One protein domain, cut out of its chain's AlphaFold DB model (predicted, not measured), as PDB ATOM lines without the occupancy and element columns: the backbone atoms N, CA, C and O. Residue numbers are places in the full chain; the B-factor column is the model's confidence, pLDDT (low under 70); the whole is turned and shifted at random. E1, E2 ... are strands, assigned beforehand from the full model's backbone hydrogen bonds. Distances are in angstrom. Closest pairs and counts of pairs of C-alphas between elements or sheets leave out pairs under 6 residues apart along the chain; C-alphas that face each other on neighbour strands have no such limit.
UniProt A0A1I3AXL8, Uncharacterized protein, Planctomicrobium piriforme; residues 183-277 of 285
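AT A GLANCE: This is residues 183 to 277 of the 285 residues of an uncharacterized protein of Planctomicrobium piriforme (UniProt A0A1I3AXL8). You are looking at a small closed barrel of six short to long strands, E1, E3, E6, E5, E4 and E7, with an arm reaching out from it where E2 pairs with the first part of E3 and residues 197 to 206 make the tip. The ring is closed by brief pairings at E4, E7 and E1, while E3 and E6 pair at length. The printed part has 95 residues with no named helix and seven named strands, E1 to E7 along the chain, with antiparallel neighbours throughout. The class is all strand, though under half of the residues, 42 of 95, are in named elements. The whole is compact, with a radius of gyration of the C-alphas of 14.3 A, yet elongated, spanning 46 by 24 by 21 A.

HOW THE PARTS SIT: Start at E1, residues 183 to 188; it is antiparallel to E3, residues 207 to 216, where N 186 and O 215 are 2.8 A apart, within hydrogen-bond range. E2, residues 192 to 196, forms a hairpin with E3, with N 194 and O 209 at 2.9 A. E1 and E2 lie on one side of E3, beside residues 214 to 216 and 207 to 211; on the other side is E6, residues 251 to 258, with N 212 and O 255 at 2.9 A. E4, residues 229 to 232, and E5, residues 241 to 246, are a hairpin, with N 230 and O 241 at 2.8 A. E5 and E6 are another, with N 254 and O 242 at 2.9 A. E4, E5 and E6 form a meander, each strand the antiparallel neighbour of the one before. E7, residues 274 to 276, pairs with E4, N 231 and O 276 at 2.8 A, and with E1, N 275 and O 183 at 2.9 A. E3 to E6 and E4 to E7 are each a Greek key, a meander of three plus a fourth strand, the first and fourth being antiparallel neighbours.

IN THESE COORDINATES: Find C-alpha 183 at (34.490, -59.896, -21.024), where E1 begins and runs 14.1 A. E2 runs 12.7 A and E3 27.8 A, from C-alpha 207 at (52.086, -36.186, -14.786). E5 runs 13.7 A and E6 23.5 A; E4 and E7 are shorter. E7 ends at C-alpha 276, (32.564, -55.587, -16.654).

THE WHOLE: Look to Asp 202 and Asp 221 for the two C-alphas farthest apart, 46.4 A. The printed part has no cut. Two links are long: residues 217 to 228 and 259 to 273. Mean pLDDT of the printed part is 92.0; residue 201 is under 70.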
ATOM      1  N   CYS A 183      33.483 -59.396 -20.088       97.75
ATOM      2  CA  CYS A 183      34.490 -59.896 -21.024       97.75
ATOM      3  C   CYS A 183      35.777 -60.304 -20.303       97.75
ATOM      4  O   CYS A 183      35.930 -60.083 -19.103       97.75
ATOM      5  N   GLN A 184      36.720 -60.861 -21.057       98.25
ATOM      6  CA  GLN A 184      38.050 -61.219 -20.584       98.25
ATOM      7  C   GLN A 184      39.137 -60.598 -21.450       98.25
ATOM      8  O   GLN A 184      39.003 -60.518 -22.673       98.25
ATOM      9  N   ILE A 185      40.235 -60.207 -20.800       98.38
ATOM     10  CA  ILE A 185      41.468 -59.811 -21.483       98.38
ATOM     11  C   ILE A 185      42.119 -61.051 -22.104       98.38
ATOM     12  O   ILE A 185      42.441 -62.001 -21.388       98.38
ATOM     13  N   GLN A 186      42.340 -61.038 -23.418       98.50
ATOM     14  CA  GLN A 186      42.994 -62.127 -24.153       98.50
ATOM     15  C   GLN A 186      44.489 -61.884 -24.347       98.50
ATOM     16  O   GLN A 186      45.285 -62.812 -24.234       98.50
ATOM     17  N   GLU A 187      44.871 -60.636 -24.598       98.25
ATOM     18  CA  GLU A 187      46.259 -60.236 -24.796       98.25
ATOM     19  C   GLU A 187      46.546 -58.941 -24.041       98.25
ATOM     20  O   GLU A 187      45.699 -58.052 -23.950       98.25
ATOM     21  N   VAL A 188      47.767 -58.831 -23.522       98.06
ATOM     22  CA  VAL A 188      48.289 -57.617 -22.898       98.06
ATOM     23  C   VAL A 188      49.558 -57.219 -23.635       98.06
ATOM     24  O   VAL A 188      50.525 -57.980 -23.677       98.06
ATOM     25  N   ARG A 189      49.568 -56.016 -24.211       97.62
ATOM     26  CA  ARG A 189      50.748 -55.476 -24.893       97.62
ATOM     27  C   ARG A 189      51.685 -54.801 -23.892       97.62
ATOM     28  O   ARG A 189      51.309 -54.493 -22.766       97.62
ATOM     29  N   LYS A 190      52.926 -54.536 -24.310       95.38
ATOM     30  CA  LYS A 190      53.896 -53.827 -23.464       95.38
ATOM     31  C   LYS A 190      53.376 -52.417 -23.116       95.38
ATOM     32  O   LYS A 190      52.971 -51.703 -24.039       95.38
ATOM     33  N   PRO A 191      53.432 -51.993 -21.838       95.12
ATOM     34  CA  PRO A 191      53.046 -50.644 -21.441       95.12
ATOM     35  C   PRO A 191      53.889 -49.589 -22.159       95.12
ATOM     36  O   PRO A 191      55.101 -49.750 -22.338       95.12
ATOM     37  N   LYS A 192      53.243 -48.485 -22.531       94.88
ATOM     38  CA  LYS A 192      53.894 -47.263 -23.006       94.88
ATOM     39  C   LYS A 192      53.803 -46.212 -21.913       94.88
ATOM     40  O   LYS A 192      52.710 -45.944 -21.423       94.88
ATOM     41  N   ILE A 193      54.938 -45.631 -21.543       93.00
ATOM     42  CA  ILE A 193      54.968 -44.502 -20.614       93.00
ATOM     43  C   ILE A 193      54.860 -43.215 -21.420       93.00
ATOM     44  O   ILE A 193      55.591 -43.035 -22.397       93.00
ATOM     45  N   ALA A 194      53.939 -42.352 -21.013       90.44
ATOM     46  CA  ALA A 194      53.759 -41.019 -21.557       90.44
ATOM     47  C   ALA A 194      53.880 -39.979 -20.440       90.44
ATOM     48  O   ALA A 194      53.589 -40.259 -19.273       90.44
ATOM     49  N   TYR A 195      54.321 -38.791 -20.838       88.00
ATOM     50  CA  TYR A 195      54.392 -37.604 -20.002       88.00
ATOM     51  C   TYR A 195      53.339 -36.638 -20.516       88.00
ATOM     52  O   TYR A 195      53.301 -36.339 -21.713       88.00
ATOM     53  N   GLU A 196      52.476 -36.190 -19.624       87.75
ATOM     54  CA  GLU A 196      51.471 -35.183 -19.914       87.75
ATOM     55  C   GLU A 196      51.687 -34.026 -18.950       87.75
ATOM     56  O   GLU A 196      52.085 -34.229 -17.806       87.75
ATOM     57  N   LYS A 197      51.451 -32.797 -19.409       83.06
ATOM     58  CA  LYS A 197      51.519 -31.650 -18.506       83.06
ATOM     59  C   LYS A 197      50.511 -31.849 -17.384       83.06
ATOM     60  O   LYS A 197      49.378 -32.247 -17.663       83.06
ATOM     61  N   SER A 198      50.921 -31.548 -16.153       79.38
ATOM     62  CA  SER A 198      49.994 -31.571 -15.029       79.38
ATOM     63  C   SER A 198      48.792 -30.681 -15.322       79.38
ATOM     64  O   SER A 198      48.912 -29.595 -15.897       79.38
ATOM     65  N   GLN A 199      47.619 -31.159 -14.920       70.69
ATOM     66  CA  GLN A 199      46.394 -30.360 -14.943       70.69
ATOM     67  C   GLN A 199      46.424 -29.218 -13.916       70.69
ATOM     68  O   GLN A 199      45.579 -28.328 -13.974       70.69
ATOM     69  N   TYR A 200      47.369 -29.242 -12.970       70.56
ATOM     70  CA  TYR A 200      47.541 -28.187 -11.981       70.56
ATOM     71  C   TYR A 200      48.584 -27.181 -12.475       70.56
ATOM     72  O   TYR A 200      49.750 -27.550 -12.618       70.56
ATOM     73  N   PRO A 201      48.207 -25.912 -12.707       66.25
ATOM     74  CA  PRO A 201      49.112 -24.917 -13.286       66.25
ATOM     75  C   PRO A 201      50.336 -24.620 -12.406       66.25
ATOM     76  O   PRO A 201      51.394 -24.279 -12.931       66.25
ATOM     77  N   ASP A 202      50.214 -24.804 -11.088       73.69
ATOM     78  CA  ASP A 202      51.317 -24.624 -10.136       73.69
ATOM     79  C   ASP A 202      52.263 -25.835 -10.064       73.69
ATOM     80  O   ASP A 202      53.356 -25.742  -9.495       73.69
ATOM     81  N   ASP A 203      51.870 -26.981 -10.630       74.62
ATOM     82  CA  ASP A 203      52.719 -28.164 -10.657       74.62
ATOM     83  C   ASP A 203      53.593 -28.160 -11.911       74.62
ATOM     84  O   ASP A 203      53.170 -28.427 -13.034       74.62
ATOM     85  N   THR A 204      54.869 -27.854 -11.699       76.19
ATOM     86  CA  THR A 204      55.888 -27.873 -12.756       76.19
ATOM     87  C   THR A 204      56.274 -29.284 -13.199       76.19
ATOM     88  O   THR A 204      57.087 -29.434 -14.115       76.19
ATOM     89  N   LYS A 205      55.751 -30.329 -12.547       80.94
ATOM     90  CA  LYS A 205      56.035 -31.717 -12.906       80.94
ATOM     91  C   LYS A 205      55.017 -32.208 -13.923       80.94
ATOM     92  O   LYS A 205      53.817 -32.076 -13.729       80.94
ATOM     93  N   ASP A 206      55.512 -32.839 -14.983       84.25
ATOM     94  CA  ASP A 206      54.653 -33.607 -15.877       84.25
ATOM     95  C   ASP A 206      54.078 -34.812 -15.122       84.25
ATOM     96  O   ASP A 206      54.819 -35.591 -14.500       84.25
ATOM     97  N   ASP A 207      52.762 -34.977 -15.214       85.00
ATOM     98  CA  ASP A 207      52.086 -36.186 -14.786       85.00
ATOM     99  C   ASP A 207      52.543 -37.342 -15.676       85.00
ATOM    100  O   ASP A 207      52.679 -37.238 -16.902       85.00
ATOM    101  N   ARG A 208      52.809 -38.483 -15.045       89.62
ATOM    102  CA  ARG A 208      53.323 -39.661 -15.736       89.62
ATOM    103  C   ARG A 208      52.273 -40.746 -15.727       89.62
ATOM    104  O   ARG A 208      51.820 -41.175 -14.664       89.62
ATOM    105  N   PHE A 209      51.976 -41.259 -16.911       91.69
ATOM    106  CA  PHE A 209      50.983 -42.304 -17.075       91.69
ATOM    107  C   PHE A 209      51.555 -43.485 -17.844       91.69
ATOM    108  O   PHE A 209      52.298 -43.334 -18.816       91.69
ATOM    109  N   SER A 210      51.162 -44.680 -17.424       93.44
ATOM    110  CA  SER A 210      51.305 -45.890 -18.212       93.44
ATOM    111  C   SER A 210      50.022 -46.125 -18.987       93.44
ATOM    112  O   SER A 210      48.936 -46.118 -18.414       93.44
ATOM    113  N   SER A 211      50.152 -46.349 -20.290       95.62
ATOM    114  CA  SER A 211      49.073 -46.817 -21.153       95.62
ATOM    115  C   SER A 211      49.391 -48.228 -21.627       95.62
ATOM    116  O   SER A 211      50.379 -48.453 -22.329       95.62
ATOM    117  N   THR A 212      48.543 -49.181 -21.254       96.69
ATOM    118  CA  THR A 212      48.666 -50.586 -21.648       96.69
ATOM    119  C   THR A 212      47.501 -50.966 -22.549       96.69
ATOM    120  O   THR A 212      46.351 -50.960 -22.113       96.69
ATOM    121  N   SER A 213      47.794 -51.285 -23.809       97.75
ATOM    122  CA  SER A 213      46.788 -51.796 -24.745       97.75
ATOM    123  C   SER A 213      46.488 -53.267 -24.470       97.75
ATOM    124  O   SER A 213      47.410 -54.052 -24.223       97.75
ATOM    125  N   VAL A 214      45.213 -53.632 -24.547       98.31
ATOM    126  CA  VAL A 214      44.718 -54.992 -24.323       98.31
ATOM    127  C   VAL A 214      43.689 -55.371 -25.383       98.31
ATOM    128  O   VAL A 214      42.908 -54.516 -25.801       98.31
ATOM    129  N   SER A 215      43.646 -56.651 -25.756       98.50
ATOM    130  CA  SER A 215      42.580 -57.202 -26.598       98.50
ATOM    131  C   SER A 215      41.545 -57.935 -25.747       98.50
ATOM    132  O   SER A 215      41.874 -58.565 -24.735       98.50
ATOM    133  N   LEU A 216      40.276 -57.830 -26.136       98.69
ATOM    134  CA  LEU A 216      39.126 -58.350 -25.403       98.69
ATOM    135  C   LEU A 216      38.341 -59.344 -26.264       98.69
ATOM    136  O   LEU A 216      38.146 -59.133 -27.461       98.69
ATOM    137  N   ASN A 217      37.811 -60.392 -25.632       98.50
ATOM    138  CA  ASN A 217      37.061 -61.470 -26.300       98.50
ATOM    139  C   ASN A 217      35.592 -61.136 -26.641       98.50
ATOM    140  O   ASN A 217      34.764 -62.047 -26.737       98.50
ATOM    141  N   LYS A 218      35.250 -59.849 -26.720       98.50
ATOM    142  CA  LYS A 218      33.890 -59.347 -26.931       98.50
ATOM    143  C   LYS A 218      33.901 -58.163 -27.882       98.50
ATOM    144  O   LYS A 218      34.838 -57.362 -27.850       98.50
ATOM    145  N   GLY A 219      32.871 -58.067 -28.718       98.31
ATOM    146  CA  GLY A 219      32.778 -57.059 -29.773       98.31
ATOM    147  C   GLY A 219      31.388 -56.452 -29.925       98.31
ATOM    148  O   GLY A 219      30.584 -56.429 -28.991       98.31
ATOM    149  N   GLN A 220      31.113 -55.927 -31.116       98.19
ATOM    150  CA  GLN A 220      29.862 -55.254 -31.453       98.19
ATOM    151  C   GLN A 220      28.632 -56.139 -31.203       98.19
ATOM    152  O   GLN A 220      27.636 -55.649 -30.669       98.19
ATOM    153  N   ASP A 221      28.712 -57.432 -31.530       97.69
ATOM    154  CA  ASP A 221      27.609 -58.386 -31.339       97.69
ATOM    155  C   ASP A 221      27.280 -58.603 -29.846       97.69
ATOM    156  O   ASP A 221      26.175 -59.018 -29.498       97.69
ATOM    157  N   ASP A 222      28.215 -58.267 -28.952       97.75
ATOM    158  CA  ASP A 222      28.050 -58.319 -27.499       97.75
ATOM    159  C   ASP A 222      27.651 -56.961 -26.885       97.75
ATOM    160  O   ASP A 222      27.548 -56.839 -25.662       97.75
ATOM    161  N   GLY A 223      27.434 -55.934 -27.713       96.81
ATOM    162  CA  GLY A 223      27.043 -54.589 -27.284       96.81
ATOM    163  C   GLY A 223      28.206 -53.647 -26.960       96.81
ATOM    164  O   GLY A 223      27.976 -52.599 -26.354       96.81
ATOM    165  N   PHE A 224      29.443 -53.982 -27.344       98.31
ATOM    166  CA  PHE A 224      30.586 -53.080 -27.166       98.31
ATOM    167  C   PHE A 224      30.504 -51.863 -28.091       98.31
ATOM    168  O   PHE A 224      30.021 -51.935 -29.221       98.31
ATOM    169  N   PHE A 225      31.048 -50.740 -27.622       98.44
ATOM    170  CA  PHE A 225      31.191 -49.510 -28.396       98.44
ATOM    171  C   PHE A 225      32.475 -48.766 -28.012       98.44
ATOM    172  O   PHE A 225      32.991 -48.912 -26.904       98.44
ATOM    173  N   VAL A 226      32.989 -47.944 -28.929       98.50
ATOM    174  CA  VAL A 226      34.156 -47.086 -28.670       98.50
ATOM    175  C   VAL A 226      33.832 -46.072 -27.573       98.50
ATOM    176  O   VAL A 226      32.788 -45.420 -27.609       98.50
ATOM    177  N   GLY A 227      34.732 -45.945 -26.600       98.19
ATOM    178  CA  GLY A 227      34.569 -45.123 -25.405       98.19
ATOM    179  C   GLY A 227      33.797 -45.805 -24.270       98.19
ATOM    180  O   GLY A 227      33.577 -45.177 -23.236       98.19
ATOM    181  N   MET A 228      33.401 -47.076 -24.418       98.50
ATOM    182  CA  MET A 228      32.893 -47.879 -23.301       98.50
ATOM    183  C   MET A 228      33.975 -48.018 -22.227       98.50
ATOM    184  O   MET A 228      35.121 -48.343 -22.538       98.50
ATOM    185  N   VAL A 229      33.600 -47.804 -20.965       97.88
ATOM    186  CA  VAL A 229      34.494 -48.009 -19.819       97.88
ATOM    187  C   VAL A 229      34.156 -49.323 -19.122       97.88
ATOM    188  O   VAL A 229      33.000 -49.600 -18.801       97.88
ATOM    189  N   LEU A 230      35.188 -50.124 -18.880       97.62
ATOM    190  CA  LEU A 230      35.121 -51.418 -18.220       97.62
ATOM    191  C   LEU A 230      35.927 -51.388 -16.924       97.62
ATOM    192  O   LEU A 230      36.977 -50.758 -16.837       97.62
ATOM    193  N   TYR A 231      35.467 -52.124 -15.927       96.00
ATOM    194  CA  TYR A 231      36.082 -52.225 -14.613       96.00
ATOM    195  C   TYR A 231      36.430 -53.673 -14.322       96.00
ATOM    196  O   TYR A 231      35.712 -54.590 -14.723       96.00
ATOM    197  N   ARG A 232      37.509 -53.891 -13.576       95.31
ATOM    198  CA  ARG A 232      37.840 -55.225 -13.084       95.31
ATOM    199  C   ARG A 232      36.753 -55.708 -12.122       95.31
ATOM    200  O   ARG A 232      36.420 -55.027 -11.151       95.31
ATOM    201  N   VAL A 233      36.218 -56.900 -12.375       94.00
ATOM    202  CA  VAL A 233      35.166 -57.488 -11.538       94.00
ATOM    203  C   VAL A 233      35.694 -57.743 -10.123       94.00
ATOM    204  O   VAL A 233      36.788 -58.281  -9.949       94.00
ATOM    205  N   ASN A 234      34.904 -57.380  -9.104       87.75
ATOM    206  CA  ASN A 234      35.212 -57.576  -7.679       87.75
ATOM    207  C   ASN A 234      36.511 -56.908  -7.196       87.75
ATOM    208  O   ASN A 234      37.046 -57.290  -6.155       87.75
ATOM    209  N   HIS A 235      37.011 -55.904  -7.916       86.62
ATOM    210  CA  HIS A 235      38.173 -55.138  -7.487       86.62
ATOM    211  C   HIS A 235      37.865 -53.646  -7.514       86.62
ATOM    212  O   HIS A 235      37.874 -52.996  -8.557       86.62
ATOM    213  N   TYR A 236      37.610 -53.092  -6.333       79.81
ATOM    214  CA  TYR A 236      37.426 -51.654  -6.171       79.81
ATOM    215  C   TYR A 236      38.770 -50.925  -6.273       79.81
ATOM    216  O   TYR A 236      39.819 -51.501  -5.981       79.81
ATOM    217  N   GLY A 237      38.735 -49.663  -6.704       78.31
ATOM    218  CA  GLY A 237      39.914 -48.791  -6.757       78.31
ATOM    219  C   GLY A 237      40.820 -48.965  -7.979       78.31
ATOM    220  O   GLY A 237      41.836 -48.289  -8.059       78.31
ATOM    221  N   VAL A 238      40.467 -49.833  -8.931       79.50
ATOM    222  CA  VAL A 238      41.196 -49.950 -10.204       79.50
ATOM    223  C   VAL A 238      40.624 -48.956 -11.206       79.50
ATOM    224  O   VAL A 238      39.403 -48.868 -11.360       79.50
ATOM    225  N   SER A 239      41.504 -48.229 -11.897       84.88
ATOM    226  CA  SER A 239      41.129 -47.371 -13.023       84.88
ATOM    227  C   SER A 239      40.355 -48.155 -14.084       84.88
ATOM    228  O   SER A 239      40.625 -49.329 -14.338       84.88
ATOM    229  N   GLY A 240      39.384 -47.503 -14.721       93.75
ATOM    230  CA  GLY A 240      38.653 -48.111 -15.829       93.75
ATOM    231  C   GLY A 240      39.558 -48.388 -17.036       93.75
ATOM    232  O   GLY A 240      40.541 -47.688 -17.276       93.75
ATOM    233  N   ILE A 241      39.199 -49.403 -17.814       97.00
ATOM    234  CA  ILE A 241      39.763 -49.712 -19.129       97.00
ATOM    235  C   ILE A 241      38.813 -49.143 -20.183       97.00
ATOM    236  O   ILE A 241      37.620 -49.436 -20.146       97.00
ATOM    237  N   THR A 242      39.323 -48.333 -21.111       98.12
ATOM    238  CA  THR A 242      38.491 -47.674 -22.133       98.12
ATOM    239  C   THR A 242      38.633 -48.377 -23.476       98.12
ATOM    240  O   THR A 242      39.745 -48.501 -23.987       98.12
ATOM    241  N   VAL A 243      37.518 -48.813 -24.058       98.56
ATOM    242  CA  VAL A 243      37.465 -49.444 -25.385       98.56
ATOM    243  C   VAL A 243      37.797 -48.415 -26.467       98.56
ATOM    244  O   VAL A 243      37.154 -47.369 -26.547       98.56
ATOM    245  N   THR A 244      38.783 -48.702 -27.316       98.44
ATOM    246  CA  THR A 244      39.280 -47.785 -28.360       98.44
ATOM    247  C   THR A 244      38.927 -48.230 -29.776       98.44
ATOM    248  O   THR A 244      38.780 -47.381 -30.653       98.44
ATOM    249  N   SER A 245      38.733 -49.530 -30.010       98.50
ATOM    250  CA  SER A 245      38.189 -50.061 -31.264       98.50
ATOM    251  C   SER A 245      37.317 -51.284 -31.006       98.50
ATOM    252  O   SER A 245      37.510 -52.003 -30.028       98.50
ATOM    253  N   VAL A 246      36.343 -51.514 -31.887       98.56
ATOM    254  CA  VAL A 246      35.385 -52.618 -31.771       98.56
ATOM    255  C   VAL A 246      35.239 -53.286 -33.130       98.56
ATOM    256  O   VAL A 246      34.814 -52.647 -34.090       98.56
ATOM    257  N   ASP A 247      35.574 -54.569 -33.181       98.56
ATOM    258  CA  ASP A 247      35.238 -55.470 -34.276       98.56
ATOM    259  C   ASP A 247      33.958 -56.240 -33.929       98.56
ATOM    260  O   ASP A 247      33.376 -56.091 -32.854       98.56
ATOM    261  N   LYS A 248      33.518 -57.124 -34.828       98.31
ATOM    262  CA  LYS A 248      32.285 -57.900 -34.637       98.31
ATOM    263  C   LYS A 248      32.277 -58.707 -33.327       98.31
ATOM    264  O   LYS A 248      31.315 -58.628 -32.572       98.31
ATOM    265  N   ASN A 249      33.373 -59.419 -33.044       98.38
ATOM    266  CA  ASN A 249      33.479 -60.382 -31.933       98.38
ATOM    267  C   ASN A 249      34.659 -60.101 -30.984       98.38
ATOM    268  O   ASN A 249      34.952 -60.905 -30.101       98.38
ATOM    269  N   SER A 250      35.377 -59.001 -31.196       98.38
ATOM    270  CA  SER A 250      36.554 -58.612 -30.421       98.38
ATOM    271  C   SER A 250      36.622 -57.099 -30.298       98.38
ATOM    272  O   SER A 250      35.970 -56.367 -31.043       98.38
ATOM    273  N   SER A 251      37.413 -56.616 -29.354       98.62
ATOM    274  CA  SER A 251      37.700 -55.192 -29.216       98.62
ATOM    275  C   SER A 251      39.106 -54.977 -28.681       98.62
ATOM    276  O   SER A 251      39.711 -55.873 -28.093       98.62
ATOM    277  N   GLU A 252      39.617 -53.771 -28.888       98.62
ATOM    278  CA  GLU A 252      40.838 -53.295 -28.251       98.62
ATOM    279  C   GLU A 252      40.475 -52.225 -27.229       98.62
ATOM    280  O   GLU A 252      39.533 -51.443 -27.409       98.62
ATOM    281  N   ALA A 253      41.242 -52.179 -26.148       98.44
ATOM    282  CA  ALA A 253      41.056 -51.207 -25.094       98.44
ATOM    283  C   ALA A 253      42.390 -50.749 -24.505       98.44
ATOM    284  O   ALA A 253      43.437 -51.370 -24.701       98.44
ATOM    285  N   VAL A 254      42.357 -49.638 -23.773       97.88
ATOM    286  CA  VAL A 254      43.527 -49.067 -23.106       97.88
ATOM    287  C   VAL A 254      43.266 -48.963 -21.608       97.88
ATOM    288  O   VAL A 254      42.301 -48.334 -21.171       97.88
ATOM    289  N   PHE A 255      44.150 -49.577 -20.826       96.38
ATOM    290  CA  PHE A 255      44.275 -49.349 -19.390       96.38
ATOM    291  C   PHE A 255      45.253 -48.199 -19.155       96.38
ATOM    292  O   PHE A 255      46.408 -48.287 -19.583       96.38
ATOM    293  N   ARG A 256      44.796 -47.131 -18.494       94.38
ATOM    294  CA  ARG A 256      45.616 -45.963 -18.159       94.38
ATOM    295  C   ARG A 256      45.750 -45.835 -16.647       94.38
ATOM    296  O   ARG A 256      44.748 -45.825 -15.934       94.38
ATOM    297  N   GLU A 257      46.979 -45.711 -16.168       92.19
ATOM    298  CA  GLU A 257      47.281 -45.606 -14.740       92.19
ATOM    299  C   GLU A 257      48.430 -44.630 -14.487       92.19
ATOM    300  O   GLU A 257      49.322 -44.489 -15.324       92.19
ATOM    301  N   ASN A 258      48.417 -43.976 -13.326       87.25
ATOM    302  CA  ASN A 258      49.565 -43.223 -12.829       87.25
ATOM    303  C   ASN A 258      50.762 -44.163 -12.635       87.25
ATOM    304  O   ASN A 258      50.601 -45.303 -12.197       87.25
ATOM    305  N   VAL A 259      51.970 -43.680 -12.912       87.88
ATOM    306  CA  VAL A 259      53.197 -44.398 -12.534       87.88
ATOM    307  C   VAL A 259      53.840 -43.776 -11.305       87.88
ATOM    308  O   VAL A 259      53.690 -42.584 -11.035       87.88
ATOM    309  N   THR A 260      54.596 -44.584 -10.564       82.38
ATOM    310  CA  THR A 260      55.429 -44.082  -9.466       82.38
ATOM    311  C   THR A 260      56.514 -43.127  -9.983       82.38
ATOM    312  O   THR A 260      56.779 -43.030 -11.186       82.38
ATOM    313  N   LEU A 261      57.210 -42.445  -9.064       78.94
ATOM    314  CA  LEU A 261      58.364 -41.601  -9.404       78.94
ATOM    315  C   LEU A 261      59.471 -42.362 -10.157       78.94
ATOM    316  O   LEU A 261      60.194 -41.744 -10.938       78.94
ATOM    317  N   ASP A 262      59.547 -43.682  -9.994       83.25
ATOM    318  CA  ASP A 262      60.504 -44.551 -10.691       83.25
ATOM    319  C   ASP A 262      59.992 -45.029 -12.063       83.25
ATOM    320  O   ASP A 262      60.648 -45.814 -12.744       83.25
ATOM    321  N   GLY A 263      58.812 -44.567 -12.495       80.31
ATOM    322  CA  GLY A 263      58.211 -44.940 -13.777       80.31
ATOM    323  C   GLY A 263      57.622 -46.350 -13.800       80.31
ATOM    324  O   GLY A 263      57.380 -46.894 -14.877       80.31
ATOM    325  N   ILE A 264      57.393 -46.948 -12.629       81.31
ATOM    326  CA  ILE A 264      56.823 -48.289 -12.504       81.31
ATOM    327  C   ILE A 264      55.294 -48.152 -12.384       81.31
ATOM    328  O   ILE A 264      54.829 -47.446 -11.485       81.31
ATOM    329  N   PRO A 265      54.500 -48.788 -13.266       82.00
ATOM    330  CA  PRO A 265      53.047 -48.859 -13.108       82.00
ATOM    331  C   PRO A 265      52.685 -49.556 -11.797       82.00
ATOM    332  O   PRO A 265      53.277 -50.585 -11.462       82.00
ATOM    333  N   THR A 266      51.728 -49.010 -11.051       83.25
ATOM    334  CA  THR A 266      51.298 -49.609  -9.779       83.25
ATOM    335  C   THR A 266      50.474 -50.876  -9.984       83.25
ATOM    336  O   THR A 266      50.441 -51.744  -9.111       83.25
ATOM    337  N   LEU A 267      49.865 -51.019 -11.157       86.75
ATOM    338  CA  LEU A 267      49.060 -52.146 -11.566       86.75
ATOM    339  C   LEU A 267      49.242 -52.399 -13.066       86.75
ATOM    340  O   LEU A 267      49.284 -51.495 -13.894       86.75
ATOM    341  N   LEU A 268      49.315 -53.671 -13.444       90.50
ATOM    342  CA  LEU A 268      49.294 -54.072 -14.845       90.50
ATOM    343  C   LEU A 268      48.089 -54.977 -15.090       90.50
ATOM    344  O   LEU A 268      47.831 -55.864 -14.268       90.50
ATOM    345  N   PRO A 269      47.356 -54.783 -16.202       95.06
ATOM    346  CA  PRO A 269      46.332 -55.731 -16.599       95.06
ATOM    347  C   PRO A 269      46.983 -57.079 -16.905       95.06
ATOM    348  O   PRO A 269      48.107 -57.138 -17.405       95.06
ATOM    349  N   LEU A 270      46.275 -58.168 -16.606       96.12
ATOM    350  CA  LEU A 270      46.736 -59.525 -16.895       96.12
ATOM    351  C   LEU A 270      45.742 -60.230 -17.813       96.12
ATOM    352  O   LEU A 270      44.531 -60.010 -17.733       96.12
ATOM    353  N   VAL A 271      46.266 -61.124 -18.649       97.56
ATOM    354  CA  VAL A 271      45.447 -62.059 -19.426       97.56
ATOM    355  C   VAL A 271      44.538 -62.847 -18.479       97.56
ATOM    356  O   VAL A 271      44.960 -63.278 -17.405       97.56
ATOM    357  N   GLY A 272      43.278 -63.011 -18.876       96.88
ATOM    358  CA  GLY A 272      42.251 -63.699 -18.098       96.88
ATOM    359  C   GLY A 272      41.546 -62.837 -17.049       96.88
ATOM    360  O   GLY A 272      40.666 -63.347 -16.362       96.88
ATOM    361  N   TRP A 273      41.881 -61.548 -16.904       96.25
ATOM    362  CA  TRP A 273      41.072 -60.645 -16.078       96.25
ATOM    363  C   TRP A 273      39.646 -60.551 -16.607       96.25
ATOM    364  O   TRP A 273      39.443 -60.165 -17.758       96.25
ATOM    365  N   ASP A 274      38.681 -60.818 -15.727       96.62
ATOM    366  CA  ASP A 274      37.278 -60.509 -15.966       96.62
ATOM    367  C   ASP A 274      37.046 -59.004 -15.813       96.62
ATOM    368  O   ASP A 274      37.316 -58.402 -14.762       96.62
ATOM    369  N   LEU A 275      36.508 -58.406 -16.868       96.94
ATOM    370  CA  LEU A 275      36.091 -57.016 -16.907       96.94
ATOM    371  C   LEU A 275      34.577 -56.930 -17.065       96.94
ATOM    372  O   LEU A 275      33.947 -57.818 -17.638       96.94
ATOM    373  N   SER A 276      33.994 -55.847 -16.565       96.94
ATOM    374  CA  SER A 276      32.564 -55.587 -16.654       96.94
ATOM    375  C   SER A 276      32.276 -54.095 -16.713       96.94
ATOM    376  O   SER A 276      32.974 -53.304 -16.083       96.94
ATOM    377  N   THR A 277      31.211 -53.688 -17.401       96.38
ATOM    378  CA  THR A 277      30.748 -52.288 -17.361       96.38
ATOM    379  C   THR A 277      30.276 -51.864 -15.968       96.38
ATOM    380  O   THR A 277      30.215 -50.673 -15.705       96.38
TER     381      THR A 277